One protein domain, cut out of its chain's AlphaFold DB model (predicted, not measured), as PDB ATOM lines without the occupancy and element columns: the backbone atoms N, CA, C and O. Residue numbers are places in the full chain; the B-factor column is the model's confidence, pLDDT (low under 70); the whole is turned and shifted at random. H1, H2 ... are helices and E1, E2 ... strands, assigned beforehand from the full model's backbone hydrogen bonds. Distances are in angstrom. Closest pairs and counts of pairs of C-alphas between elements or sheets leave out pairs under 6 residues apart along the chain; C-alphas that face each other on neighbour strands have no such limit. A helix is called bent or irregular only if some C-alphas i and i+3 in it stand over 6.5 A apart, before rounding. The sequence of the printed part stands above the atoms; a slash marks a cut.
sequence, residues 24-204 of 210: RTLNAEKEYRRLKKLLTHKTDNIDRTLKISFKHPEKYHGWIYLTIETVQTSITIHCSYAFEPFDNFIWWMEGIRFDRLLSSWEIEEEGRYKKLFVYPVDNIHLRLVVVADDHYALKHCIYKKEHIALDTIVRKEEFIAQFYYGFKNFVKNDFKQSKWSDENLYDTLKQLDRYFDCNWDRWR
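What this domain is: This is residues 24 to 204 of the 210 residues of an uncharacterized protein of Epsilonproteobacteria bacterium (UniProt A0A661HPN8). Two antiparallel sheets pack partly face to face with their strands crossed: a twisted one, E4 - E5 - E6 - E7, and a smaller one, E1 - E2 - E3. H3 packs along E1, H2 along E4, H4 covers part of H3, and H1 crosses the other face of the larger sheet. The printed part has 181 residues, with four named helices and seven named strands in the order H1 E1 E2 E3 H2 E4 E5 E6 E7 H3 H4; the class is mixed. It is compact, with a radius of gyration of the C-alphas of 16.4 A, and spans 47 by 44 by 31 A.

How they stand to each other: Start at H1, residues 24 to 35, on the sheet of E4, residues 103 to 109, E5, 112 to 120, E6, 125 to 133, and E7, 146 to 155; it runs across the strands at a height of 8.5 A over the sheet, and its closest C-alphas to E4 are Ala 28 and Ser 103, 6.7 A. Next come E1, residues 51 to 55, E2, 63 to 69, and E3, 74 to 80, a meander, each strand the antiparallel neighbour of the one before; N 53 and O 67, and N 66 and O 77, are within hydrogen-bond range at 2.9 A. E4 to E7 make another meander, with N 105 and O 116, N 117 and O 129, and N 128 and O 152 within range at 2.8 A. The sheets form a sandwich, two sheets face to face, their strands at 53 degrees; the closest C-alphas of E3 and E4 are His 78 and Glu 109, 6.1 A. H2, residues 85 to 97, lies over E4, along the strands, with C-alphas Trp 92 and Trp 105 closest at 6.0 A. H3, residues 156 to 173, lies over E1, with C-alphas Ser 53 and Gly 166 closest at 4.4 A. H2 and H3 are on the opposite face of the larger sheet from H1: three layers, helices on both faces. H2, H3 and H4, residues 183 to 204, form an up-and-down bundle, each running against the one before. H2, with residues 93 to 97 alone, and H3, with 156 to 160 alone, only just touch, with 3 pairs of C-alphas within 8 A, Met 93 and Ile 160 closest at 7.5 A. H3, with residues 164 to 171 alone, and H4, with 189 to 196 alone, form a helical hairpin at a steep tilt of 39 degrees, C-alphas Lys 168 and Asp 193 closest at 6.4 A. Every O i to N i+4 pair is within range in H1, H2 and H3, and 15 of 18 in H4.

Where its parts are: Find C-alpha 24 at (142.735, 246.262, 287.571), where H1 begins. E5 measures 27.0 A, E6 and E7 26.3 A each, and H3 25.6 A. H4 runs 31.6 A to C-alpha 204 at (156.142, 251.893, 263.755); it is irregular, C-alphas 198 and 201 being 7.2 A apart, with a kink of 40 degrees near residue 198.

The domain as a whole: The C-alphas farthest apart are His 140 and Asp 201, 49.5 A. The printed part has no cut; its long links are H1 to E1 and E6 to E7. Look for pLDDT under 70 at residues 24 to 29, 38 to 43, 82 to 84, 134 to 145, 183, 186 and 201 to 204.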
ATOM      1  N   ARG A  24     141.292 246.396 287.845       50.38
ATOM      2  CA  ARG A  24     142.735 246.262 287.571       50.38
ATOM      3  C   ARG A  24     143.474 247.605 287.659       50.38
ATOM      4  O   ARG A  24     144.512 247.670 288.306       50.38
ATOM      5  N   THR A  25     142.916 248.682 287.098       53.50
ATOM      6  CA  THR A  25     143.508 250.035 287.190       53.50
ATOM      7  C   THR A  25     143.462 250.620 288.607       53.50
ATOM      8  O   THR A  25     144.422 251.260 289.026       53.50
ATOM      9  N   LEU A  26     142.405 250.345 289.386       55.88
ATOM     10  CA  LEU A  26     142.319 250.732 290.806       55.88
ATOM     11  C   LEU A  26     143.403 250.055 291.654       55.88
ATOM     12  O   LEU A  26     144.003 250.688 292.524       55.88
ATOM     13  N   ASN A  27     143.675 248.774 291.387       67.00
ATOM     14  CA  ASN A  27     144.735 248.046 292.075       67.00
ATOM     15  C   ASN A  27     146.122 248.590 291.698       67.00
ATOM     16  O   ASN A  27     146.950 248.821 292.576       67.00
ATOM     17  N   ALA A  28     146.343 248.888 290.414       62.81
ATOM     18  CA  ALA A  28     147.591 249.477 289.934       62.81
ATOM     19  C   ALA A  28     147.872 250.865 290.544       62.81
ATOM     20  O   ALA A  28     149.017 251.172 290.861       62.81
ATOM     21  N   GLU A  29     146.849 251.693 290.779       67.81
ATOM     22  CA  GLU A  29     147.024 253.007 291.417       67.81
ATOM     23  C   GLU A  29     147.326 252.907 292.916       67.81
ATOM     24  O   GLU A  29     148.167 253.639 293.446       67.81
ATOM     25  N   LYS A  30     146.683 251.965 293.614       74.44
ATOM     26  CA  LYS A  30     147.003 251.672 295.015       74.44
ATOM     27  C   LYS A  30     148.436 251.153 295.152       74.44
ATOM     28  O   LYS A  30     149.166 251.620 296.029       74.44
ATOM     29  N   GLU A  31     148.841 250.248 294.263       72.62
ATOM     30  CA  GLU A  31     150.217 249.755 294.186       72.62
ATOM     31  C   GLU A  31     151.195 250.874 293.852       72.62
ATOM     32  O   GLU A  31     152.198 251.012 294.543       72.62
ATOM     33  N   TYR A  32     150.876 251.767 292.914       70.25
ATOM     34  CA  TYR A  32     151.719 252.928 292.634       70.25
ATOM     35  C   TYR A  32     151.965 253.776 293.877       70.25
ATOM     36  O   TYR A  32     153.104 254.106 294.193       70.25
ATOM     37  N   ARG A  33     150.907 254.126 294.617       75.06
ATOM     38  CA  ARG A  33     151.032 254.945 295.832       75.06
ATOM     39  C   ARG A  33     151.870 254.247 296.902       75.06
ATOM     40  O   ARG A  33     152.585 254.918 297.645       75.06
ATOM     41  N   ARG A  34     151.785 252.917 296.986       81.62
ATOM     42  CA  ARG A  34     152.612 252.096 297.877       81.62
ATOM     43  C   ARG A  34     154.072 252.107 297.425       81.62
ATOM     44  O   ARG A  34     154.945 252.431 298.225       81.62
ATOM     45  N   LEU A  35     154.321 251.838 296.145       74.00
ATOM     46  CA  LEU A  35     155.651 251.793 295.541       74.00
ATOM     47  C   LEU A  35     156.328 253.158 295.524       74.00
ATOM     48  O   LEU A  35     157.527 253.226 295.737       74.00
ATOM     49  N   LYS A  36     155.582 254.258 295.399       72.50
ATOM     50  CA  LYS A  36     156.112 255.626 295.495       72.50
ATOM     51  C   LYS A  36     156.831 255.900 296.817       72.50
ATOM     52  O   LYS A  36     157.718 256.739 296.848       72.50
ATOM     53  N   LYS A  37     156.493 255.178 297.894       73.12
ATOM     54  CA  LYS A  37     157.224 255.248 299.171       73.12
ATOM     55  C   LYS A  37     158.560 254.499 299.141       73.12
ATOM     56  O   LYS A  37     159.437 254.811 299.935       73.12
ATOM     57  N   LEU A  38     158.686 253.501 298.268       68.00
ATOM     58  CA  LEU A  38     159.888 252.685 298.070       68.00
ATOM     59  C   LEU A  38     160.787 253.243 296.959       68.00
ATOM     60  O   LEU A  38     161.995 253.020 296.989       68.00
ATOM     61  N   LEU A  39     160.208 253.968 295.995       68.88
ATOM     62  CA  LEU A  39     160.913 254.682 294.936       68.88
ATOM     63  C   LEU A  39     161.745 255.791 295.585       68.88
ATOM     64  O   LEU A  39     161.268 256.899 295.819       68.88
ATOM     65  N   THR A  40     163.002 255.492 295.910       55.84
ATOM     66  CA  THR A  40     163.969 256.536 296.256       55.84
ATOM     67  C   THR A  40     164.081 257.490 295.065       55.84
ATOM     68  O   THR A  40     164.116 257.021 293.933       55.84
ATOM     69  N   HIS A  41     164.132 258.803 295.304       52.25
ATOM     70  CA  HIS A  41     164.254 259.898 294.317       52.25
ATOM     71  C   HIS A  41     165.514 259.842 293.406       52.25
ATOM     72  O   HIS A  41     166.073 260.871 293.053       52.25
ATOM     73  N   LYS A  42     166.044 258.658 293.080       54.19
ATOM     74  CA  LYS A  42     167.352 258.476 292.443       54.19
ATOM     75  C   LYS A  42     167.338 258.596 290.917       54.19
ATOM     76  O   LYS A  42     168.391 258.887 290.359       54.19
ATOM     77  N   THR A  43     166.202 258.409 290.245       61.28
ATOM     78  CA  THR A  43     166.155 258.358 288.773       61.28
ATOM     79  C   THR A  43     165.086 259.280 288.195       61.28
ATOM     80  O   THR A  43     163.985 258.855 287.858       61.28
ATOM     81  N   ASP A  44     165.445 260.557 288.050       72.31
ATOM     82  CA  ASP A  44     164.689 261.528 287.240       72.31
ATOM     83  C   ASP A  44     165.284 261.683 285.825       72.31
ATOM     84  O   ASP A  44     164.729 262.372 284.971       72.31
ATOM     85  N   ASN A  45     166.412 261.020 285.551       83.50
ATOM     86  CA  ASN A  45     167.065 261.059 284.249       83.50
ATOM     87  C   ASN A  45     166.445 260.044 283.285       83.50
ATOM     88  O   ASN A  45     166.248 258.879 283.633       83.50
ATOM     89  N   ILE A  46     166.207 260.493 282.053       90.38
ATOM     90  CA  ILE A  46     165.767 259.640 280.949       90.38
ATOM     91  C   ILE A  46     166.939 258.766 280.499       90.38
ATOM     92  O   ILE A  46     167.973 259.274 280.053       90.38
ATOM     93  N   ASP A  47     166.760 257.455 280.578       89.38
ATOM     94  CA  ASP A  47     167.693 256.461 280.078       89.38
ATOM     95  C   ASP A  47     167.522 256.280 278.562       89.38
ATOM     96  O   ASP A  47     166.436 255.977 278.065       89.38
ATOM     97  N   ARG A  48     168.621 256.483 277.828       90.06
ATOM     98  CA  ARG A  48     168.718 256.338 276.361       90.06
ATOM     99  C   ARG A  48     169.498 255.092 275.931       90.06
ATOM    100  O   ARG A  48     169.851 254.939 274.768       90.06
ATOM    101  N   THR A  49     169.843 254.241 276.887       92.31
ATOM    102  CA  THR A  49     170.665 253.035 276.727       92.31
ATOM    103  C   THR A  49     169.877 251.756 276.985       92.31
ATOM    104  O   THR A  49     170.474 250.681 277.012       92.31
ATOM    105  N   LEU A  50     168.552 251.866 277.149       94.69
ATOM    106  CA  LEU A  50     167.659 250.736 277.355       94.69
ATOM    107  C   LEU A  50     167.903 249.651 276.300       94.69
ATOM    108  O   LEU A  50     167.761 249.889 275.097       94.69
ATOM    109  N   LYS A  51     168.193 248.439 276.768       96.19
ATOM    110  CA  LYS A  51     168.227 247.228 275.947       96.19
ATOM    111  C   LYS A  51     167.331 246.177 276.564       96.19
ATOM    112  O   LYS A  51     167.368 245.943 277.770       96.19
ATOM    113  N   ILE A  52     166.537 245.526 275.724       95.50
ATOM    114  CA  ILE A  52     165.690 244.407 276.129       95.50
ATOM    115  C   ILE A  52     166.057 243.215 275.259       95.50
ATOM    116  O   ILE A  52     166.093 243.317 274.032       95.50
ATOM    117  N   SER A  53     166.358 242.082 275.884       95.62
ATOM    118  CA  SER A  53     166.699 240.859 275.161       95.62
ATOM    119  C   SER A  53     166.030 239.640 275.771       95.62
ATOM    120  O   SER A  53     165.741 239.596 276.965       95.62
ATOM    121  N   PHE A  54     165.784 238.656 274.915       94.31
ATOM    122  CA  PHE A  54     165.211 237.372 275.276       94.31
ATOM    123  C   PHE A  54     166.218 236.300 274.921       94.31
ATOM    124  O   PHE A  54     166.787 236.330 273.826       94.31
ATOM    125  N   LYS A  55     166.448 235.373 275.846       93.62
ATOM    126  CA  LYS A  55     167.360 234.257 275.630       93.62
ATOM    127  C   LYS A  55     166.795 232.952 276.136       93.62
ATOM    128  O   LYS A  55     166.088 232.910 277.142       93.62
ATOM    129  N   HIS A  56     167.173 231.876 275.469       89.62
ATOM    130  CA  HIS A  56     166.998 230.547 276.009       89.62
ATOM    131  C   HIS A  56     168.141 230.247 276.991       89.62
ATOM    132  O   HIS A  56     169.310 230.321 276.603       89.62
ATOM    133  N   PRO A  57     167.867 229.870 278.251       89.50
ATOM    134  CA  PRO A  57     168.927 229.398 279.129       89.50
ATOM    135  C   PRO A  57     169.531 228.099 278.590       89.50
ATOM    136  O   PRO A  57     168.822 227.212 278.114       89.50
ATOM    137  N   GLU A  58     170.852 227.954 278.687       86.06
ATOM    138  CA  GLU A  58     171.540 226.759 278.178       86.06
ATOM    139  C   GLU A  58     171.127 225.492 278.940       86.06
ATOM    140  O   GLU A  58     170.882 224.437 278.343       86.06
ATOM    141  N   LYS A  59     171.017 225.615 280.269       85.06
ATOM    142  CA  LYS A  59     170.837 224.490 281.197       85.06
ATOM    143  C   LYS A  59     169.381 224.165 281.529       85.06
ATOM    144  O   LYS A  59     169.108 223.035 281.915       85.06
ATOM    145  N   TYR A  60     168.457 225.108 281.368       84.06
ATOM    146  CA  TYR A  60     167.070 224.945 281.812       84.06
ATOM    147  C   TYR A  60     166.122 224.771 280.623       84.06
ATOM    148  O   TYR A  60     166.256 225.442 279.604       84.06
ATOM    149  N   HIS A  61     165.184 223.836 280.750       85.81
ATOM    150  CA  HIS A  61     164.127 223.562 279.774       85.81
ATOM    151  C   HIS A  61     162.838 224.222 280.251       85.81
ATOM    152  O   HIS A  61     162.593 224.239 281.454       85.81
ATOM    153  N   GLY A  62     162.007 224.736 279.348       83.31
ATOM    154  CA  GLY A  62     160.749 225.365 279.761       83.31
ATOM    155  C   GLY A  62     160.843 226.849 280.144       83.31
ATOM    156  O   GLY A  62     159.873 227.387 280.677       83.31
ATOM    157  N   TRP A  63     161.972 227.515 279.879       88.44
ATOM    158  CA  TRP A  63     162.246 228.880 280.345       88.44
ATOM    159  C   TRP A  63     162.673 229.829 279.225       88.44
ATOM    160  O   TRP A  63     163.403 229.451 278.312       88.44
ATOM    161  N   ILE A  64     162.291 231.097 279.364       90.06
ATOM    162  CA  ILE A  64     162.833 232.234 278.614       90.06
ATOM    163  C   ILE A  64     163.404 233.234 279.612       90.06
ATOM    164  O   ILE A  64     162.751 233.590 280.588       90.06
ATOM    165  N   TYR A  65     164.619 233.707 279.375       93.44
ATOM    166  CA  TYR A  65     165.234 234.769 280.162       93.44
ATOM    167  C   TYR A  65     164.985 236.105 279.475       93.44
ATOM    168  O   TYR A  65     165.470 236.326 278.369       93.44
ATOM    169  N   LEU A  66     164.223 236.978 280.132       94.12
ATOM    170  CA  LEU A  66     164.017 238.369 279.742       94.12
ATOM    171  C   LEU A  66     165.020 239.237 280.497       94.12
ATOM    172  O   LEU A  66     164.908 239.402 281.709       94.12
ATOM    173  N   THR A  67     165.980 239.813 279.788       96.12
ATOM    174  CA  THR A  67     166.952 240.743 280.363       96.12
ATOM    175  C   THR A  67     166.599 242.173 279.976       96.12
ATOM    176  O   THR A  67     166.427 242.471 278.793       96.12
ATOM    177  N   ILE A  68     166.509 243.052 280.975       95.81
ATOM    178  CA  ILE A  68     166.326 244.496 280.821       95.81
ATOM    179  C   ILE A  68     167.594 245.167 281.335       95.81
ATOM    180  O   ILE A  68     167.908 245.095 282.525       95.81
ATOM    181  N   GLU A  69     168.320 245.815 280.433       95.88
ATOM    182  CA  GLU A  69     169.557 246.531 280.727       95.88
ATOM    183  C   GLU A  69     169.336 248.032 280.563       95.88
ATOM    184  O   GLU A  69     168.694 248.492 279.619       95.88
ATOM    185  N   THR A  70     169.881 248.783 281.504       93.19
ATOM    186  CA  THR A  70     169.863 250.246 281.592       93.19
ATOM    187  C   THR A  70     171.290 250.710 281.869       93.19
ATOM    188  O   THR A  70     172.177 249.886 282.114       93.19
ATOM    189  N   VAL A  71     171.531 252.019 281.909       88.94
ATOM    190  CA  VAL A  71     172.868 252.535 282.236       88.94
ATOM    191  C   VAL A  71     173.291 252.182 283.668       88.94
ATOM    192  O   VAL A  71     174.478 252.053 283.953       88.94
ATOM    193  N   GLN A  72     172.326 252.031 284.581       86.12
ATOM    194  CA  GLN A  72     172.590 251.848 286.012       86.12
ATOM    195  C   GLN A  72     172.492 250.395 286.469       86.12
ATOM    196  O   GLN A  72     173.131 250.014 287.447       86.12
ATOM    197  N   THR A  73     171.646 249.601 285.818       90.38
ATOM    198  CA  THR A  73     171.309 248.258 286.282       90.38
ATOM    199  C   THR A  73     170.973 247.325 285.128       90.38
ATOM    200  O   THR A  73     170.513 247.748 284.065       90.38
ATOM    201  N   SER A  74     171.179 246.035 285.361       93.44
ATOM    202  CA  SER A  74     170.712 244.956 284.502       93.44
ATOM    203  C   SER A  74     169.955 243.962 285.367       93.44
ATOM    204  O   SER A  74     170.458 243.514 286.399       93.44
ATOM    205  N   ILE A  75     168.734 243.631 284.954       92.69
ATOM    206  CA  ILE A  75     167.906 242.628 285.614       92.69
ATOM    207  C   ILE A  75     167.522 241.550 284.614       92.69
ATOM    208  O   ILE A  75     167.115 241.843 283.492       92.69
ATOM    209  N   THR A  76     167.631 240.292 285.037       93.50
ATOM    210  CA  THR A  76     167.098 239.151 284.290       93.50
ATOM    211  C   THR A  76     165.899 238.570 285.028       93.50
ATOM    212  O   THR A  76     165.923 238.377 286.245       93.50
ATOM    213  N   ILE A  77     164.842 238.336 284.266       91.06
ATOM    214  CA  ILE A  77     163.545 237.835 284.695       91.06
ATOM    215  C   ILE A  77     163.356 236.473 284.042       91.06
ATOM    216  O   ILE A  77     163.504 236.332 282.824       91.06
ATOM    217  N   HIS A  78     163.056 235.462 284.843       90.62
ATOM    218  CA  HIS A  78     162.935 234.090 284.371       90.62
ATOM    219  C   HIS A  78     161.465 233.789 284.079       90.62
ATOM    220  O   HIS A  78     160.656 233.617 284.976       90.62
ATOM    221  N   CYS A  79     161.099 233.733 282.805       88.00
ATOM    222  CA  CYS A  79     159.737 233.449 282.371       88.00
ATOM    223  C   CYS A  79     159.602 231.946 282.103       88.00
ATOM    224  O   CYS A  79     160.070 231.465 281.068       88.00
ATOM    225  N   SER A  80     158.980 231.200 283.015       81.62
ATOM    226  CA  SER A  80     158.642 229.790 282.784       81.62
ATOM    227  C   SER A  80     157.281 229.670 282.123       81.62
ATOM    228  O   SER A  80     156.332 230.347 282.507       81.62
ATOM    229  N   TYR A  81     157.162 228.775 281.146       70.12
ATOM    230  CA  TYR A  81     155.870 228.504 280.520       70.12
ATOM    231  C   TYR A  81     154.852 227.870 281.474       70.12
ATOM    232  O   TYR A  81     153.659 228.119 281.329       70.12
ATOM    233  N   ALA A  82     155.309 227.115 282.478       58.50
ATOM    234  CA  ALA A  82     154.421 226.460 283.440       58.50
ATOM    235  C   ALA A  82     153.537 227.452 284.223       58.50
ATOM    236  O   ALA A  82     152.528 227.050 284.795       58.50
ATOM    237  N   PHE A  83     153.897 228.740 284.219       57.88
ATOM    238  CA  PHE A  83     153.212 229.803 284.952       57.88
ATOM    239  C   PHE A  83     152.618 230.884 284.025       57.88
ATOM    240  O   PHE A  83     152.461 232.036 284.425       57.88
ATOM    241  N   GLU A  84     152.300 230.507 282.775       68.19
ATOM    242  CA  GLU A  84     151.552 231.282 281.761       68.19
ATOM    243  C   GLU A  84     151.899 232.793 281.652       68.19
ATOM    244  O   GLU A  84     151.013 233.657 281.657       68.19
ATOM    245  N   PRO A  85     153.179 233.184 281.501       72.44
ATOM    246  CA  PRO A  85     153.563 234.595 281.509       72.44
ATOM    247  C   PRO A  85     153.132 235.340 280.237       72.44
ATOM    248  O   PRO A  85     153.033 236.569 280.248       72.44
ATOM    249  N   PHE A  86     152.888 234.620 279.140       74.06
ATOM    250  CA  PHE A  86     152.868 235.193 277.794       74.06
ATOM    251  C   PHE A  86     151.577 235.928 277.424       74.06
ATOM    252  O   PHE A  86     151.652 236.987 276.806       74.06
ATOM    253  N   ASP A  87     150.408 235.447 277.842       75.19
ATOM    254  CA  ASP A  87     149.151 236.155 277.564       75.19
ATOM    255  C   ASP A  87     149.096 237.478 278.333       75.19
ATOM    256  O   ASP A  87     148.819 238.538 277.764       75.19
ATOM    257  N   ASN A  88     149.432 237.438 279.627       80.50
ATOM    258  CA  ASN A  88     149.524 238.632 280.470       80.50
ATOM    259  C   ASN A  88     150.548 239.633 279.926       80.50
ATOM    260  O   ASN A  88     150.328 240.842 279.993       80.50
ATOM    261  N   PHE A  89     151.626 239.125 279.337       82.88
ATOM    262  CA  PHE A  89     152.623 239.922 278.648       82.88
ATOM    263  C   PHE A  89     152.051 240.679 277.430       82.88
ATOM    264  O   PHE A  89     152.261 241.892 277.337       82.88
ATOM    265  N   ILE A  90     151.283 240.030 276.538       81.44
ATOM    266  CA  ILE A  90     150.629 240.731 275.409       81.44
ATOM    267  C   ILE A  90     149.740 241.852 275.939       81.44
ATOM    268  O   ILE A  90     149.825 242.995 275.483       81.44
ATOM    269  N   TRP A  91     148.891 241.529 276.918       83.44
ATOM    270  CA  TRP A  91     147.965 242.492 277.506       83.44
ATOM    271  C   TRP A  91     148.692 243.687 278.115       83.44
ATOM    272  O   TRP A  91     148.222 244.820 277.989       83.44
ATOM    273  N   TRP A  92     149.838 243.448 278.747       88.25
ATOM    274  CA  TRP A  92     150.668 244.496 279.319       88.25
ATOM    275  C   TRP A  92     151.259 245.416 278.244       88.25
ATOM    276  O   TRP A  92     151.098 246.634 278.354       88.25
ATOM    277  N   MET A  93     151.845 244.860 277.176       87.81
ATOM    278  CA  MET A  93     152.402 245.644 276.061       87.81
ATOM    279  C   MET A  93     151.344 246.450 275.316       87.81
ATOM    280  O   MET A  93     151.546 247.629 275.029       87.81
ATOM    281  N   GLU A  94     150.191 245.845 275.043       84.94
ATOM    282  CA  GLU A  94     149.057 246.542 274.437       84.94
ATOM    283  C   GLU A  94     148.529 247.643 275.359       84.94
ATOM    284  O   GLU A  94     148.178 248.729 274.900       84.94
ATOM    285  N   GLY A  95     148.525 247.407 276.673       87.06
ATOM    286  CA  GLY A  95     148.197 248.434 277.655       87.06
ATOM    287  C   GLY A  95     149.105 249.659 277.537       87.06
ATOM    288  O   GLY A  95     148.609 250.781 277.474       87.06
ATOM    289  N   ILE A  96     150.418 249.450 277.429       88.62
ATOM    290  CA  ILE A  96     151.402 250.530 277.260       88.62
ATOM    291  C   ILE A  96     151.206 251.242 275.920       88.62
ATOM    292  O   ILE A  96     151.169 252.469 275.861       88.62
ATOM    293  N   ARG A  97     151.039 250.475 274.840       84.00
ATOM    294  CA  ARG A  97     150.865 250.996 273.483       84.00
ATOM    295  C   ARG A  97     149.626 251.880 273.340       84.00
ATOM    296  O   ARG A  97     149.692 252.911 272.682       84.00
ATOM    297  N   PHE A  98     148.502 251.470 273.927       84.19
ATOM    298  CA  PHE A  98     147.222 252.183 273.837       84.19
ATOM    299  C   PHE A  98     147.001 253.185 274.977       84.19
ATOM    300  O   PHE A  98     145.853 253.528 275.261       84.19
ATOM    301  N   ASP A  99     148.074 253.614 275.649       82.69
ATOM    302  CA  ASP A  99     148.041 254.573 276.761       82.69
ATOM    303  C   ASP A  99     147.069 254.176 277.887       82.69
ATOM    304  O   ASP A  99     146.539 255.007 278.625       82.69
ATOM    305  N   ARG A 100     146.860 252.867 278.071       82.88
ATOM    306  CA  ARG A 100     146.113 252.290 279.197       82.88
ATOM    307  C   ARG A 100     147.047 252.103 280.388       82.88
ATOM    308  O   ARG A 100     147.206 251.002 280.911       82.88
ATOM    309  N   LEU A 101     147.682 253.195 280.789       78.00
ATOM    310  CA  LEU A 101     148.496 253.260 281.992       78.00
ATOM    311  C   LEU A 101     147.593 253.680 283.164       78.00
ATOM    312  O   LEU A 101     146.697 254.503 283.006       78.00
ATOM    313  N   LEU A 102     147.736 253.145 284.370       78.00
ATOM    314  CA  LEU A 102     148.783 252.279 284.916       78.00
ATOM    315  C   LEU A 102     148.648 250.814 284.483       78.00
ATOM    316  O   LEU A 102     147.555 250.250 284.551       78.00
ATOM    317  N   SER A 103     149.767 250.196 284.098       83.06
ATOM    318  CA  SER A 103     149.809 248.800 283.646       83.06
ATOM    319  C   SER A 103     150.880 248.013 284.395       83.06
ATOM    320  O   SER A 103     151.961 248.534 284.682       83.06
ATOM    321  N   SER A 104     150.592 246.752 284.709       87.56
ATOM    322  CA  SER A 104     151.520 245.865 285.411       87.56
ATOM    323  C   SER A 104     151.508 244.455 284.841       87.56
ATOM    324  O   SER A 104     150.456 243.966 284.430       87.56
ATOM    325  N   TRP A 105     152.658 243.795 284.899       88.94
ATOM    326  CA  TRP A 105     152.838 242.394 284.545       88.94
ATOM    327  C   TRP A 105     153.526 241.674 285.699       88.94
ATOM    328  O   TRP A 105     154.573 242.106 286.174       88.94
ATOM    329  N   GLU A 106     152.897 240.610 286.186       87.44
ATOM    330  CA  GLU A 106     153.400 239.776 287.272       87.44
ATOM    331  C   GLU A 106     153.856 238.432 286.714       87.44
ATOM    332  O   GLU A 106     153.178 237.844 285.870       87.44
ATOM    333  N   ILE A 107     155.019 237.985 287.178       87.50
ATOM    334  CA  ILE A 107     155.687 236.767 286.735       87.50
ATOM    335  C   ILE A 107     156.054 235.968 287.978       87.50
ATOM    336  O   ILE A 107     156.681 236.498 288.900       87.50
ATOM    337  N   GLU A 108     155.650 234.705 287.983       84.69
ATOM    338  CA  GLU A 108     156.042 233.712 288.976       84.69
ATOM    339  C   GLU A 108     157.285 232.965 288.465       84.69
ATOM    340  O   GLU A 108     157.361 232.580 287.296       84.69
ATOM    341  N   GLU A 109     158.286 232.833 289.335       83.69
ATOM    342  CA  GLU A 109     159.555 232.154 289.085       83.69
ATOM    343  C   GLU A 109     159.779 231.044 290.128       83.69
ATOM    344  O   GLU A 109     160.657 231.156 290.988       83.69
ATOM    345  N   GLU A 110     158.955 229.995 290.094       76.50
ATOM    346  CA  GLU A 110     159.037 228.832 290.995       76.50
ATOM    347  C   GLU A 110     159.113 229.217 292.484       76.50
ATOM    348  O   GLU A 110     160.007 228.831 293.240       76.50
ATOM    349  N   GLY A 111     158.140 230.004 292.924       73.12
ATOM    350  CA  GLY A 111     157.979 230.460 294.295       73.12
ATOM    351  C   GLY A 111     158.482 231.877 294.540       73.12
ATOM    352  O   GLY A 111     158.150 232.416 295.594       73.12
ATOM    353  N   ARG A 112     159.219 232.481 293.598       79.38
ATOM    354  CA  ARG A 112     159.560 233.916 293.594       79.38
ATOM    355  C   ARG A 112     158.615 234.690 292.689       79.38
ATOM    356  O   ARG A 112     158.057 234.130 291.755       79.38
ATOM    357  N   TYR A 113     158.464 235.987 292.936       84.62
ATOM    358  CA  TYR A 113     157.620 236.846 292.108       84.62
ATOM    359  C   TYR A 113     158.384 238.085 291.661       84.62
ATOM    360  O   TYR A 113     159.056 238.745 292.458       84.62
ATOM    361  N   LYS A 114     158.241 238.434 290.383       88.31
ATOM    362  CA  LYS A 114     158.646 239.735 289.852       88.31
ATOM    363  C   LYS A 114     157.434 240.451 289.292       88.31
ATOM    364  O   LYS A 114     156.610 239.862 288.598       88.31
ATOM    365  N   LYS A 115     157.325 241.741 289.598       89.06
ATOM    366  CA  LYS A 115     156.252 242.602 289.103       89.06
ATOM    367  C   LYS A 115     156.861 243.772 288.360       89.06
ATOM    368  O   LYS A 115     157.598 244.564 288.943       89.06
ATOM    369  N   LEU A 116     156.547 243.875 287.079       91.75
ATOM    370  CA  LEU A 116     156.900 245.006 286.243       91.75
ATOM    371  C   LEU A 116     155.726 245.975 286.240       91.75
ATOM    372  O   LEU A 116     154.587 245.583 285.996       91.75
ATOM    373  N   PHE A 117     156.007 247.244 286.476       90.25
ATOM    374  CA  PHE A 117     155.034 248.319 286.453       90.25
ATOM    375  C   PHE A 117     155.466 249.390 285.472       90.25
ATOM    376  O   PHE A 117     156.650 249.719 285.375       90.25
ATOM    377  N   VAL A 118     154.482 249.967 284.790       90.81
ATOM    378  CA  VAL A 118     154.690 251.087 283.882       90.81
ATOM    379  C   VAL A 118     153.762 252.232 284.247       90.81
ATOM    380  O   VAL A 118     152.539 252.067 284.331       90.81
ATOM    381  N   TYR A 119     154.372 253.396 284.442       88.62
ATOM    382  CA  TYR A 119     153.716 254.645 284.813       88.62
ATOM    383  C   TYR A 119     153.932 255.694 283.721       88.62
ATOM    384  O   TYR A 119     155.033 255.754 283.169       88.62
ATOM    385  N   PRO A 120     152.941 256.548 283.419       89.50
ATOM    386  CA  PRO A 120     153.174 257.697 282.559       89.50
ATOM    387  C   PRO A 120     154.020 258.722 283.322       89.50
ATOM    388  O   PRO A 120     153.738 259.018 284.485       89.50
ATOM    389  N   VAL A 121     155.050 259.258 282.670       88.12
ATOM    390  CA  VAL A 121     155.769 260.451 283.151       88.12
ATOM    391  C   VAL A 121     155.243 261.673 282.410       88.12
ATOM    392  O   VAL A 121     154.843 262.654 283.030       88.12
ATOM    393  N   ASP A 122     155.165 261.568 281.086       87.62
ATOM    394  CA  ASP A 122     154.523 262.523 280.189       87.62
ATOM    395  C   ASP A 122     153.968 261.768 278.958       87.62
ATOM    396  O   ASP A 122     153.775 260.553 279.004       87.62
ATOM    397  N   ASN A 123     153.676 262.470 277.860       85.50
ATOM    398  CA  ASN A 123     153.099 261.868 276.651       85.50
ATOM    399  C   ASN A 123     154.060 260.929 275.894       85.50
ATOM    400  O   ASN A 123     153.607 260.088 275.113       85.50
ATOM    401  N   ILE A 124     155.371 261.087 276.085       90.44
ATOM    402  CA  ILE A 124     156.418 260.378 275.337       90.44
ATOM    403  C   ILE A 124     157.289 259.493 276.237       90.44
ATOM    404  O   ILE A 124     157.896 258.542 275.741       90.44
ATOM    405  N   HIS A 125     157.330 259.756 277.544       92.19
ATOM    406  CA  HIS A 125     158.125 259.027 278.524       92.19
ATOM    407  C   HIS A 125     157.259 258.196 279.470       92.19
ATOM    408  O   HIS A 125     156.209 258.624 279.957       92.19
ATOM    409  N   LEU A 126     157.768 257.011 279.793       92.81
ATOM    410  CA  LEU A 126     157.228 256.130 280.819       92.81
ATOM    411  C   LEU A 126     158.290 255.836 281.875       92.81
ATOM    412  O   LEU A 126     159.483 255.809 281.581       92.81
ATOM    413  N   ARG A 127     157.846 255.587 283.105       92.44
ATOM    414  CA  ARG A 127     158.687 255.060 284.179       92.44
ATOM    415  C   ARG A 127     158.442 253.567 284.294       92.44
ATOM    416  O   ARG A 127     157.313 253.150 284.562       92.44
ATOM    417  N   LEU A 128     159.492 252.788 284.084       92.62
ATOM    418  CA  LEU A 128     159.514 251.347 284.265       92.62
ATOM    419  C   LEU A 128     160.062 251.039 285.656       92.62
ATOM    420  O   LEU A 128     161.184 251.424 285.984       92.62
ATOM    421  N   VAL A 129     159.278 250.319 286.452       91.19
ATOM    422  CA  VAL A 129     159.677 249.865 287.786       91.19
ATOM    423  C   VAL A 129     159.551 248.354 287.842       91.19
ATOM    424  O   VAL A 129     158.480 247.819 287.568       91.19
ATOM    425  N   VAL A 130     160.617 247.662 288.233       91.00
ATOM    426  CA  VAL A 130     160.578 246.227 288.520       91.00
ATOM    427  C   VAL A 130     160.757 246.017 290.010       91.00
ATOM    428  O   VAL A 130     161.768 246.404 290.598       91.00
ATOM    429  N   VAL A 131     159.754 245.395 290.613       89.25
ATOM    430  CA  VAL A 131     159.759 244.971 292.008       89.25
ATOM    431  C   VAL A 131     160.067 243.486 292.032       89.25
ATOM    432  O   VAL A 131     159.400 242.706 291.347       89.25
ATOM    433  N   ALA A 132     161.073 243.108 292.810       85.81
ATOM    434  CA  ALA A 132     161.411 241.717 293.048       85.81
ATOM    435  C   ALA A 132     161.030 241.334 294.480       85.81
ATOM    436  O   ALA A 132     161.261 242.090 295.430       85.81
ATOM    437  N   ASP A 133     160.432 240.154 294.609       81.25
ATOM    438  CA  ASP A 133     160.303 239.449 295.874       81.25
ATOM    439  C   ASP A 133     161.437 238.416 295.960       81.25
ATOM    440  O   ASP A 133     161.536 237.510 295.126       81.25
ATOM    441  N   ASP A 134     162.318 238.575 296.950       61.00
ATOM    442  CA  ASP A 134     163.468 237.687 297.160       61.00
ATOM    443  C   ASP A 134     163.083 236.322 297.757       61.00
ATOM    444  O   ASP A 134     163.944 235.453 297.944       61.00
ATOM    445  N   HIS A 135     161.806 236.089 298.067       58.16
ATOM    446  CA  HIS A 135     161.390 234.875 298.756       58.16
ATOM    447  C   HIS A 135     161.021 233.728 297.818       58.16
ATOM    448  O   HIS A 135     160.250 233.887 296.885       58.16
ATOM    449  N   TYR A 136     161.514 232.531 298.155       46.53
ATOM    450  CA  TYR A 136     160.832 231.275 297.844       46.53
ATOM    451  C   TYR A 136     159.574 231.217 298.716       46.53
ATOM    452  O   TYR A 136     159.687 231.257 299.943       46.53
ATOM    453  N   ALA A 137     158.394 231.071 298.120       44.69
ATOM    454  CA  ALA A 137     157.149 230.765 298.822       44.69
ATOM    455  C   ALA A 137     157.157 229.337 299.413       44.69
ATOM    456  O   ALA A 137     156.255 228.534 299.186       44.69
ATOM    457  N   LEU A 138     158.169 228.990 300.211       40.62
ATOM    458  CA  LEU A 138     158.050 227.906 301.173       40.62
ATOM    459  C   LEU A 138     157.107 228.414 302.263       40.62
ATOM    460  O   LEU A 138     157.484 229.286 303.037       40.62
ATOM    461  N   LYS A 139     155.875 227.890 302.232       43.34
ATOM    462  CA  LYS A 139     154.682 227.992 303.108       43.34
ATOM    463  C   LYS A 139     154.747 228.609 304.531       43.34
ATOM    464  O   LYS A 139     153.687 228.736 305.134       43.34
ATOM    465  N   HIS A 140     155.889 229.003 305.099       44.75
ATOM    466  CA  HIS A 140     156.049 229.308 306.523       44.75
ATOM    467  C   HIS A 140     157.046 230.435 306.884       44.75
ATOM    468  O   HIS A 140     157.729 230.306 307.895       44.75
ATOM    469  N   CYS A 141     157.148 231.555 306.155       44.12
ATOM    470  CA  CYS A 141     157.954 232.701 306.626       44.12
ATOM    471  C   CYS A 141     157.268 234.063 306.429       44.12
ATOM    472  O   CYS A 141     156.703 234.366 305.385       44.12
ATOM    473  N   ILE A 142     157.319 234.863 307.498       51.53
ATOM    474  CA  ILE A 142     156.394 235.947 307.876       51.53
ATOM    475  C   ILE A 142     156.867 237.346 307.426       51.53
ATOM    476  O   ILE A 142     156.230 238.350 307.730       51.53
ATOM    477  N   TYR A 143     157.931 237.453 306.632       48.12
ATOM    478  CA  TYR A 143     158.461 238.753 306.214       48.12
ATOM    479  C   TYR A 143     158.655 238.784 304.707       48.12
ATOM    480  O   TYR A 143     159.598 238.191 304.213       48.12
ATOM    481  N   LYS A 144     157.763 239.472 303.984       56.44
ATOM    482  CA  LYS A 144     157.962 239.814 302.571       56.44
ATOM    483  C   LYS A 144     158.887 241.021 302.499       56.44
ATOM    484  O   LYS A 144     158.443 242.131 302.810       56.44
ATOM    485  N   LYS A 145     160.152 240.838 302.122       67.06
ATOM    486  CA  LYS A 145     161.019 241.979 301.810       67.06
ATOM    487  C   LYS A 145     161.025 242.211 300.305       67.06
ATOM    488  O   LYS A 145     161.909 241.760 299.591       67.06
ATOM    489  N   GLU A 146     160.017 242.934 299.838       78.06
ATOM    490  CA  GLU A 146     160.025 243.468 298.480       78.06
ATOM    491  C   GLU A 146     161.106 244.546 298.357       78.06
ATOM    492  O   GLU A 146     161.280 245.379 299.256       78.06
ATOM    493  N   HIS A 147     161.807 244.558 297.229       84.00
ATOM    494  CA  HIS A 147     162.738 245.626 296.894       84.00
ATOM    495  C   HIS A 147     162.580 246.047 295.430       84.00
ATOM    496  O   HIS A 147     162.049 245.319 294.590       84.00
ATOM    497  N   ILE A 148     163.032 247.263 295.126       86.94
ATOM    498  CA  ILE A 148     163.044 247.787 293.762       86.94
ATOM    499  C   ILE A 148     164.323 247.308 293.087       86.94
ATOM    500  O   ILE A 148     165.415 247.730 293.461       86.94
ATOM    501  N   ALA A 149     164.175 246.414 292.114       88.94
ATOM    502  CA  ALA A 149     165.285 245.833 291.370       88.94
ATOM    503  C   ALA A 149     165.658 246.675 290.136       88.94
ATOM    504  O   ALA A 149     166.809 246.670 289.697       88.94
ATOM    505  N   LEU A 150     164.696 247.425 289.588       90.56
ATOM    506  CA  LEU A 150     164.910 248.369 288.492       90.56
ATOM    507  C   LEU A 150     163.935 249.540 288.608       90.56
ATOM    508  O   LEU A 150     162.759 249.341 288.902       90.56
ATOM    509  N   ASP A 151     164.424 250.753 288.369       91.38
ATOM    510  CA  ASP A 151     163.624 251.979 288.333       91.38
ATOM    511  C   ASP A 151     164.252 252.979 287.362       91.38
ATOM    512  O   ASP A 151     165.313 253.546 287.636       91.38
ATOM    513  N   THR A 152     163.615 253.157 286.208       92.50
ATOM    514  CA  THR A 152     164.141 253.986 285.121       92.50
ATOM    515  C   THR A 152     163.030 254.718 284.377       92.50
ATOM    516  O   THR A 152     161.889 254.250 284.318       92.50
ATOM    517  N   ILE A 153     163.368 255.857 283.777       94.00
ATOM    518  CA  ILE A 153     162.494 256.603 282.871       94.00
ATOM    519  C   ILE A 153     163.018 256.401 281.455       94.00
ATOM    520  O   ILE A 153     164.186 256.649 281.192       94.00
ATOM    521  N   VAL A 154     162.163 255.973 280.534       94.44
ATOM    522  CA  VAL A 154     162.533 255.692 279.139       94.44
ATOM    523  C   VAL A 154     161.496 256.273 278.192       94.44
ATOM    524  O   VAL A 154     160.348 256.523 278.573       94.44
ATOM    525  N   ARG A 155     161.874 256.475 276.929       94.00
ATOM    526  CA  ARG A 155     160.903 256.817 275.886       94.00
ATOM    527  C   ARG A 155     160.002 255.614 275.619       94.00
ATOM    528  O   ARG A 155     160.487 254.502 275.416       94.00
ATOM    529  N   LYS A 156     158.687 255.844 275.579       92.00
ATOM    530  CA  LYS A 156     157.670 254.808 275.340       92.00
ATOM    531  C   LYS A 156     157.930 254.047 274.042       92.00
ATOM    532  O   LYS A 156     157.884 252.821 274.029       92.00
ATOM    533  N   GLU A 157     158.240 254.771 272.971       89.75
ATOM    534  CA  GLU A 157     158.548 254.192 271.660       89.75
ATOM    535  C   GLU A 157     159.795 253.303 271.691       89.75
ATOM    536  O   GLU A 157     159.747 252.179 271.199       89.75
ATOM    537  N   GLU A 158     160.890 253.763 272.310       91.69
ATOM    538  CA  GLU A 158     162.116 252.962 272.442       91.69
ATOM    539  C   GLU A 158     161.870 251.708 273.275       91.69
ATOM    540  O   GLU A 158     162.319 250.634 272.889       91.69
ATOM    541  N   PHE A 159     161.115 251.814 274.372       93.38
ATOM    542  CA  PHE A 159     160.749 250.660 275.188       93.38
ATOM    543  C   PHE A 159     159.993 249.606 274.372       93.38
ATOM    544  O   PHE A 159     160.385 248.439 274.354       93.38
ATOM    545  N   ILE A 160     158.947 250.021 273.650       90.81
ATOM    546  CA  ILE A 160     158.147 249.125 272.807       90.81
ATOM    547  C   ILE A 160     159.011 248.495 271.706       90.81
ATOM    548  O   ILE A 160     158.936 247.284 271.481       90.81
ATOM    549  N   ALA A 161     159.851 249.294 271.044       89.94
ATOM    550  CA  ALA A 161     160.721 248.830 269.971       89.94
ATOM    551  C   ALA A 161     161.769 247.826 270.470       89.94
ATOM    552  O   ALA A 161     161.891 246.746 269.897       89.94
ATOM    553  N   GLN A 162     162.490 248.141 271.551       93.25
ATOM    554  CA  GLN A 162     163.482 247.244 272.160       93.25
ATOM    555  C   GLN A 162     162.849 245.915 272.559       93.25
ATOM    556  O   GLN A 162     163.407 244.853 272.288       93.25
ATOM    557  N   PHE A 163     161.654 245.964 273.147       91.75
ATOM    558  CA  PHE A 163     160.927 244.763 273.521       91.75
ATOM    559  C   PHE A 163     160.596 243.902 272.295       91.75
ATOM    560  O   PHE A 163     160.933 242.716 272.262       91.75
ATOM    561  N   TYR A 164     159.963 244.495 271.277       88.69
ATOM    562  CA  TYR A 164     159.593 243.802 270.041       88.69
ATOM    563  C   TYR A 164     160.815 243.187 269.354       88.69
ATOM    564  O   TYR A 164     160.814 241.997 269.036       88.69
ATOM    565  N   TYR A 165     161.874 243.976 269.153       90.62
ATOM    566  CA  TYR A 165     163.080 243.505 268.479       90.62
ATOM    567  C   TYR A 165     163.766 242.391 269.265       90.62
ATOM    568  O   TYR A 165     164.172 241.394 268.668       90.62
ATOM    569  N   GLY A 166     163.848 242.524 270.591       92.06
ATOM    570  CA  GLY A 166     164.380 241.485 271.462       92.06
ATOM    571  C   GLY A 166     163.603 240.176 271.327       92.06
ATOM    572  O   GLY A 166     164.210 239.119 271.145       92.06
ATOM    573  N   PHE A 167     162.268 240.239 271.382       90.12
ATOM    574  CA  PHE A 167     161.414 239.052 271.305       90.12
ATOM    575  C   PHE A 167     161.485 238.393 269.924       90.12
ATOM    576  O   PHE A 167     161.702 237.187 269.817       90.12
ATOM    577  N   LYS A 168     161.392 239.189 268.854       88.12
ATOM    578  CA  LYS A 168     161.501 238.702 267.474       88.12
ATOM    579  C   LYS A 168     162.851 238.047 267.203       88.12
ATOM    580  O   LYS A 168     162.926 236.986 266.584       88.12
ATOM    581  N   ASN A 169     163.932 238.656 267.692       91.25
ATOM    582  CA  ASN A 169     165.264 238.078 267.585       91.25
ATOM    583  C   ASN A 169     165.346 236.718 268.292       91.25
ATOM    584  O   ASN A 169     165.922 235.786 267.737       91.25
ATOM    585  N   PHE A 170     164.741 236.584 269.474       91.94
ATOM    586  CA  PHE A 170     164.668 235.305 270.174       91.94
ATOM    587  C   PHE A 170     163.907 234.251 269.373       91.94
ATOM    588  O   PHE A 170     164.463 233.185 269.124       91.94
ATOM    589  N   VAL A 171     162.689 234.551 268.907       88.12
ATOM    590  CA  VAL A 171     161.888 233.590 268.126       88.12
ATOM    591  C   VAL A 171     162.645 233.120 266.883       88.12
ATOM    592  O   VAL A 171     162.626 231.934 266.561       88.12
ATOM    593  N   LYS A 172     163.346 234.035 266.204       88.50
ATOM    594  CA  LYS A 172     164.075 233.728 264.971       88.50
ATOM    595  C   LYS A 172     165.376 232.958 265.201       88.50
ATOM    596  O   LYS A 172     165.676 232.049 264.431       88.50
ATOM    597  N   ASN A 173     166.172 233.363 266.191       91.19
ATOM    598  CA  ASN A 173     167.581 232.970 266.276       91.19
ATOM    599  C   ASN A 173     167.927 232.102 267.494       91.19
ATOM    600  O   ASN A 173     168.932 231.397 267.444       91.19
ATOM    601  N   ASP A 174     167.144 232.144 268.576       90.25
ATOM    602  CA  ASP A 174     167.501 231.476 269.841       90.25
ATOM    603  C   ASP A 174     166.437 230.492 270.352       90.25
ATOM    604  O   ASP A 174     166.723 229.607 271.160       90.25
ATOM    605  N   PHE A 175     165.204 230.585 269.853       88.00
ATOM    606  CA  PHE A 175     164.156 229.643 270.204       88.00
ATOM    607  C   PHE A 175     164.505 228.227 269.721       88.00
ATOM    608  O   PHE A 175     164.673 227.966 268.529       88.00
ATOM    609  N   LYS A 176     164.567 227.282 270.664       87.62
ATOM    610  CA  LYS A 176     164.870 225.868 270.409       87.62
ATOM    611  C   LYS A 176     163.694 225.011 270.843       87.62
ATOM    612  O   LYS A 176     163.542 224.753 272.031       87.62
ATOM    613  N   GLN A 177     162.895 224.521 269.893       83.75
ATOM    614  CA  GLN A 177     161.710 223.697 270.185       83.75
ATOM    615  C   GLN A 177     162.033 222.479 271.066       83.75
ATOM    616  O   GLN A 177     161.272 222.162 271.970       83.75
ATOM    617  N   SER A 178     163.201 221.853 270.882       86.94
ATOM    618  CA  SER A 178     163.659 220.698 271.674       86.94
ATOM    619  C   SER A 178     163.841 220.972 273.173       86.94
ATOM    620  O   SER A 178     164.015 220.043 273.960       86.94
ATOM    621  N   LYS A 179     163.827 222.240 273.586       84.62
ATOM    622  CA  LYS A 179     163.910 222.648 274.989       84.62
ATOM    623  C   LYS A 179     162.545 222.764 275.677       84.62
ATOM    624  O   LYS A 179     162.493 223.132 276.851       84.62
ATOM    625  N   TRP A 180     161.467 222.423 274.977       81.44
ATOM    626  CA  TRP A 180     160.093 222.538 275.452       81.44
ATOM    627  C   TRP A 180     159.393 221.185 275.378       81.44
ATOM    628  O   TRP A 180     159.556 220.449 274.408       81.44
ATOM    629  N   SER A 181     158.631 220.851 276.418       75.38
ATOM    630  CA  SER A 181     157.830 219.622 276.481       75.38
ATOM    631  C   SER A 181     156.423 219.790 275.901       75.38
ATOM    632  O   SER A 181     155.789 218.790 275.586       75.38
ATOM    633  N   ASP A 182     155.932 221.027 275.768       72.50
ATOM    634  CA  ASP A 182     154.603 221.328 275.233       72.50
ATOM    635  C   ASP A 182     154.693 221.809 273.781       72.50
ATOM    636  O   ASP A 182     155.223 222.887 273.491       72.50
ATOM    637  N   GLU A 183     154.140 221.016 272.864       68.75
ATOM    638  CA  GLU A 183     154.045 221.361 271.445       68.75
ATOM    639  C   GLU A 183     153.162 222.598 271.207       68.75
ATOM    640  O   GLU A 183     153.431 223.374 270.288       68.75
ATOM    641  N   ASN A 184     152.173 222.859 272.074       71.06
ATOM    642  CA  ASN A 184     151.278 224.013 271.942       71.06
ATOM    643  C   ASN A 184     151.990 225.342 272.211       71.06
ATOM    644  O   ASN A 184     151.595 226.374 271.670       71.06
ATOM    645  N   LEU A 185     153.066 225.346 273.002       71.06
ATOM    646  CA  LEU A 185     153.824 226.570 273.243       71.06
ATOM    647  C   LEU A 185     154.511 227.066 271.972       71.06
ATOM    648  O   LEU A 185     154.600 228.274 271.752       71.06
ATOM    649  N   TYR A 186     155.000 226.159 271.127       69.31
ATOM    650  CA  TYR A 186     155.573 226.566 269.851       69.31
ATOM    651  C   TYR A 186     154.547 227.326 269.010       69.31
ATOM    652  O   TYR A 186     154.858 228.381 268.447       69.31
ATOM    653  N   ASP A 187     153.306 226.841 268.998       75.69
ATOM    654  CA  ASP A 187     152.201 227.525 268.345       75.69
ATOM    655  C   ASP A 187     151.887 228.864 269.011       75.69
ATOM    656  O   ASP A 187     151.660 229.839 268.294       75.69
ATOM    657  N   THR A 188     151.931 228.960 270.340       75.31
ATOM    658  CA  THR A 188     151.748 230.221 271.078       75.31
ATOM    659  C   THR A 188     152.840 231.240 270.747       75.31
ATOM    660  O   THR A 188     152.528 232.378 270.399       75.31
ATOM    661  N   LEU A 189     154.118 230.857 270.759       77.06
ATOM    662  CA  LEU A 189     155.231 231.757 270.429       77.06
ATOM    663  C   LEU A 189     155.198 232.194 268.961       77.06
ATOM    664  O   LEU A 189     155.433 233.362 268.661       77.06
ATOM    665  N   LYS A 190     154.821 231.300 268.042       77.62
ATOM    666  CA  LYS A 190     154.568 231.660 266.639       77.62
ATOM    667  C   LYS A 190     153.341 232.545 266.459       77.62
ATOM    668  O   LYS A 190     153.275 233.336 265.520       77.62
ATOM    669  N   GLN A 191     152.316 232.377 267.286       76.62
ATOM    670  CA  GLN A 191     151.152 233.260 267.286       76.62
ATOM    671  C   GLN A 191     151.533 234.649 267.790       76.62
ATOM    672  O   GLN A 191     151.120 235.624 267.173       76.62
ATOM    673  N   LEU A 192     152.367 234.737 268.827       77.38
ATOM    674  CA  LEU A 192     152.938 235.988 269.323       77.38
ATOM    675  C   LEU A 192     153.782 236.684 268.262       77.38
ATOM    676  O   LEU A 192     153.567 237.859 267.999       77.38
ATOM    677  N   ASP A 193     154.688 235.959 267.613       81.62
ATOM    678  CA  ASP A 193     155.518 236.495 266.531       81.62
ATOM    679  C   ASP A 193     154.658 237.046 265.383       81.62
ATOM    680  O   ASP A 193     154.791 238.205 264.997       81.62
ATOM    681  N   ARG A 194     153.657 236.278 264.929       81.38
ATOM    682  CA  ARG A 194     152.687 236.746 263.923       81.38
ATOM    683  C   ARG A 194     151.867 237.938 264.399       81.38
ATOM    684  O   ARG A 194     151.588 238.841 263.616       81.38
ATOM    685  N   TYR A 195     151.439 237.937 265.656       79.25
ATOM    686  CA  TYR A 195     150.704 239.045 266.248       79.25
ATOM    687  C   TYR A 195     151.547 240.319 266.227       79.25
ATOM    688  O   TYR A 195     151.065 241.373 265.808       79.25
ATOM    689  N   PHE A 196     152.809 240.205 266.626       79.44
ATOM    690  CA  PHE A 196     153.771 241.285 266.599       79.44
ATOM    691  C   PHE A 196     154.023 241.763 265.171       79.44
ATOM    692  O   PHE A 196     153.933 242.961 264.942       79.44
ATOM    693  N   ASP A 197     154.220 240.878 264.195       81.25
ATOM    694  CA  ASP A 197     154.406 241.257 262.788       81.25
ATOM    695  C   ASP A 197     153.189 241.962 262.185       81.25
ATOM    696  O   ASP A 197     153.318 243.048 261.623       81.25
ATOM    697  N   CYS A 198     151.988 241.410 262.367       79.00
ATOM    698  CA  CYS A 198     150.746 242.008 261.870       79.00
ATOM    699  C   CYS A 198     150.451 243.376 262.491       79.00
ATOM    700  O   CYS A 198     149.726 244.188 261.912       79.00
ATOM    701  N   ASN A 199     150.958 243.620 263.697       73.56
ATOM    702  CA  ASN A 199     150.800 244.902 264.350       73.56
ATOM    703  C   ASN A 199     152.030 245.798 264.200       73.56
ATOM    704  O   ASN A 199     151.883 246.985 264.454       73.56
ATOM    705  N   TRP A 200     153.183 245.308 263.738       70.94
ATOM    706  CA  TRP A 200     154.435 246.063 263.746       70.94
ATOM    707  C   TRP A 200     154.348 247.355 262.947       70.94
ATOM    708  O   TRP A 200     154.767 248.398 263.434       70.94
ATOM    709  N   ASP A 201     153.713 247.337 261.775       69.38
ATOM    710  CA  ASP A 201     153.489 248.572 261.020       69.38
ATOM    711  C   ASP A 201     152.674 249.568 261.852       69.38
ATOM    712  O   ASP A 201     153.039 250.733 261.984       69.38
ATOM    713  N   ARG A 202     151.642 249.092 262.555       66.31
ATOM    714  CA  ARG A 202     150.868 249.904 263.509       66.31
ATOM    715  C   ARG A 202     151.652 250.294 264.772       66.31
ATOM    716  O   ARG A 202     151.138 251.098 265.546       66.31
ATOM    717  N   TRP A 203     152.806 249.687 265.038       65.50
ATOM    718  CA  TRP A 203     153.715 250.032 266.138       65.50
ATOM    719  C   TRP A 203     154.747 251.067 265.661       65.50
ATOM    720  O   TRP A 203     155.086 251.975 266.415       65.50
ATOM    721  N   ARG A 204     155.171 250.990 264.391       59.62
ATOM    722  CA  ARG A 204     156.142 251.893 263.755       59.62
ATOM    723  C   ARG A 204     155.578 253.297 263.515       59.62
ATOM    724  O   ARG A 204     156.291 254.265 263.744       59.62
TER     725      ARG A 204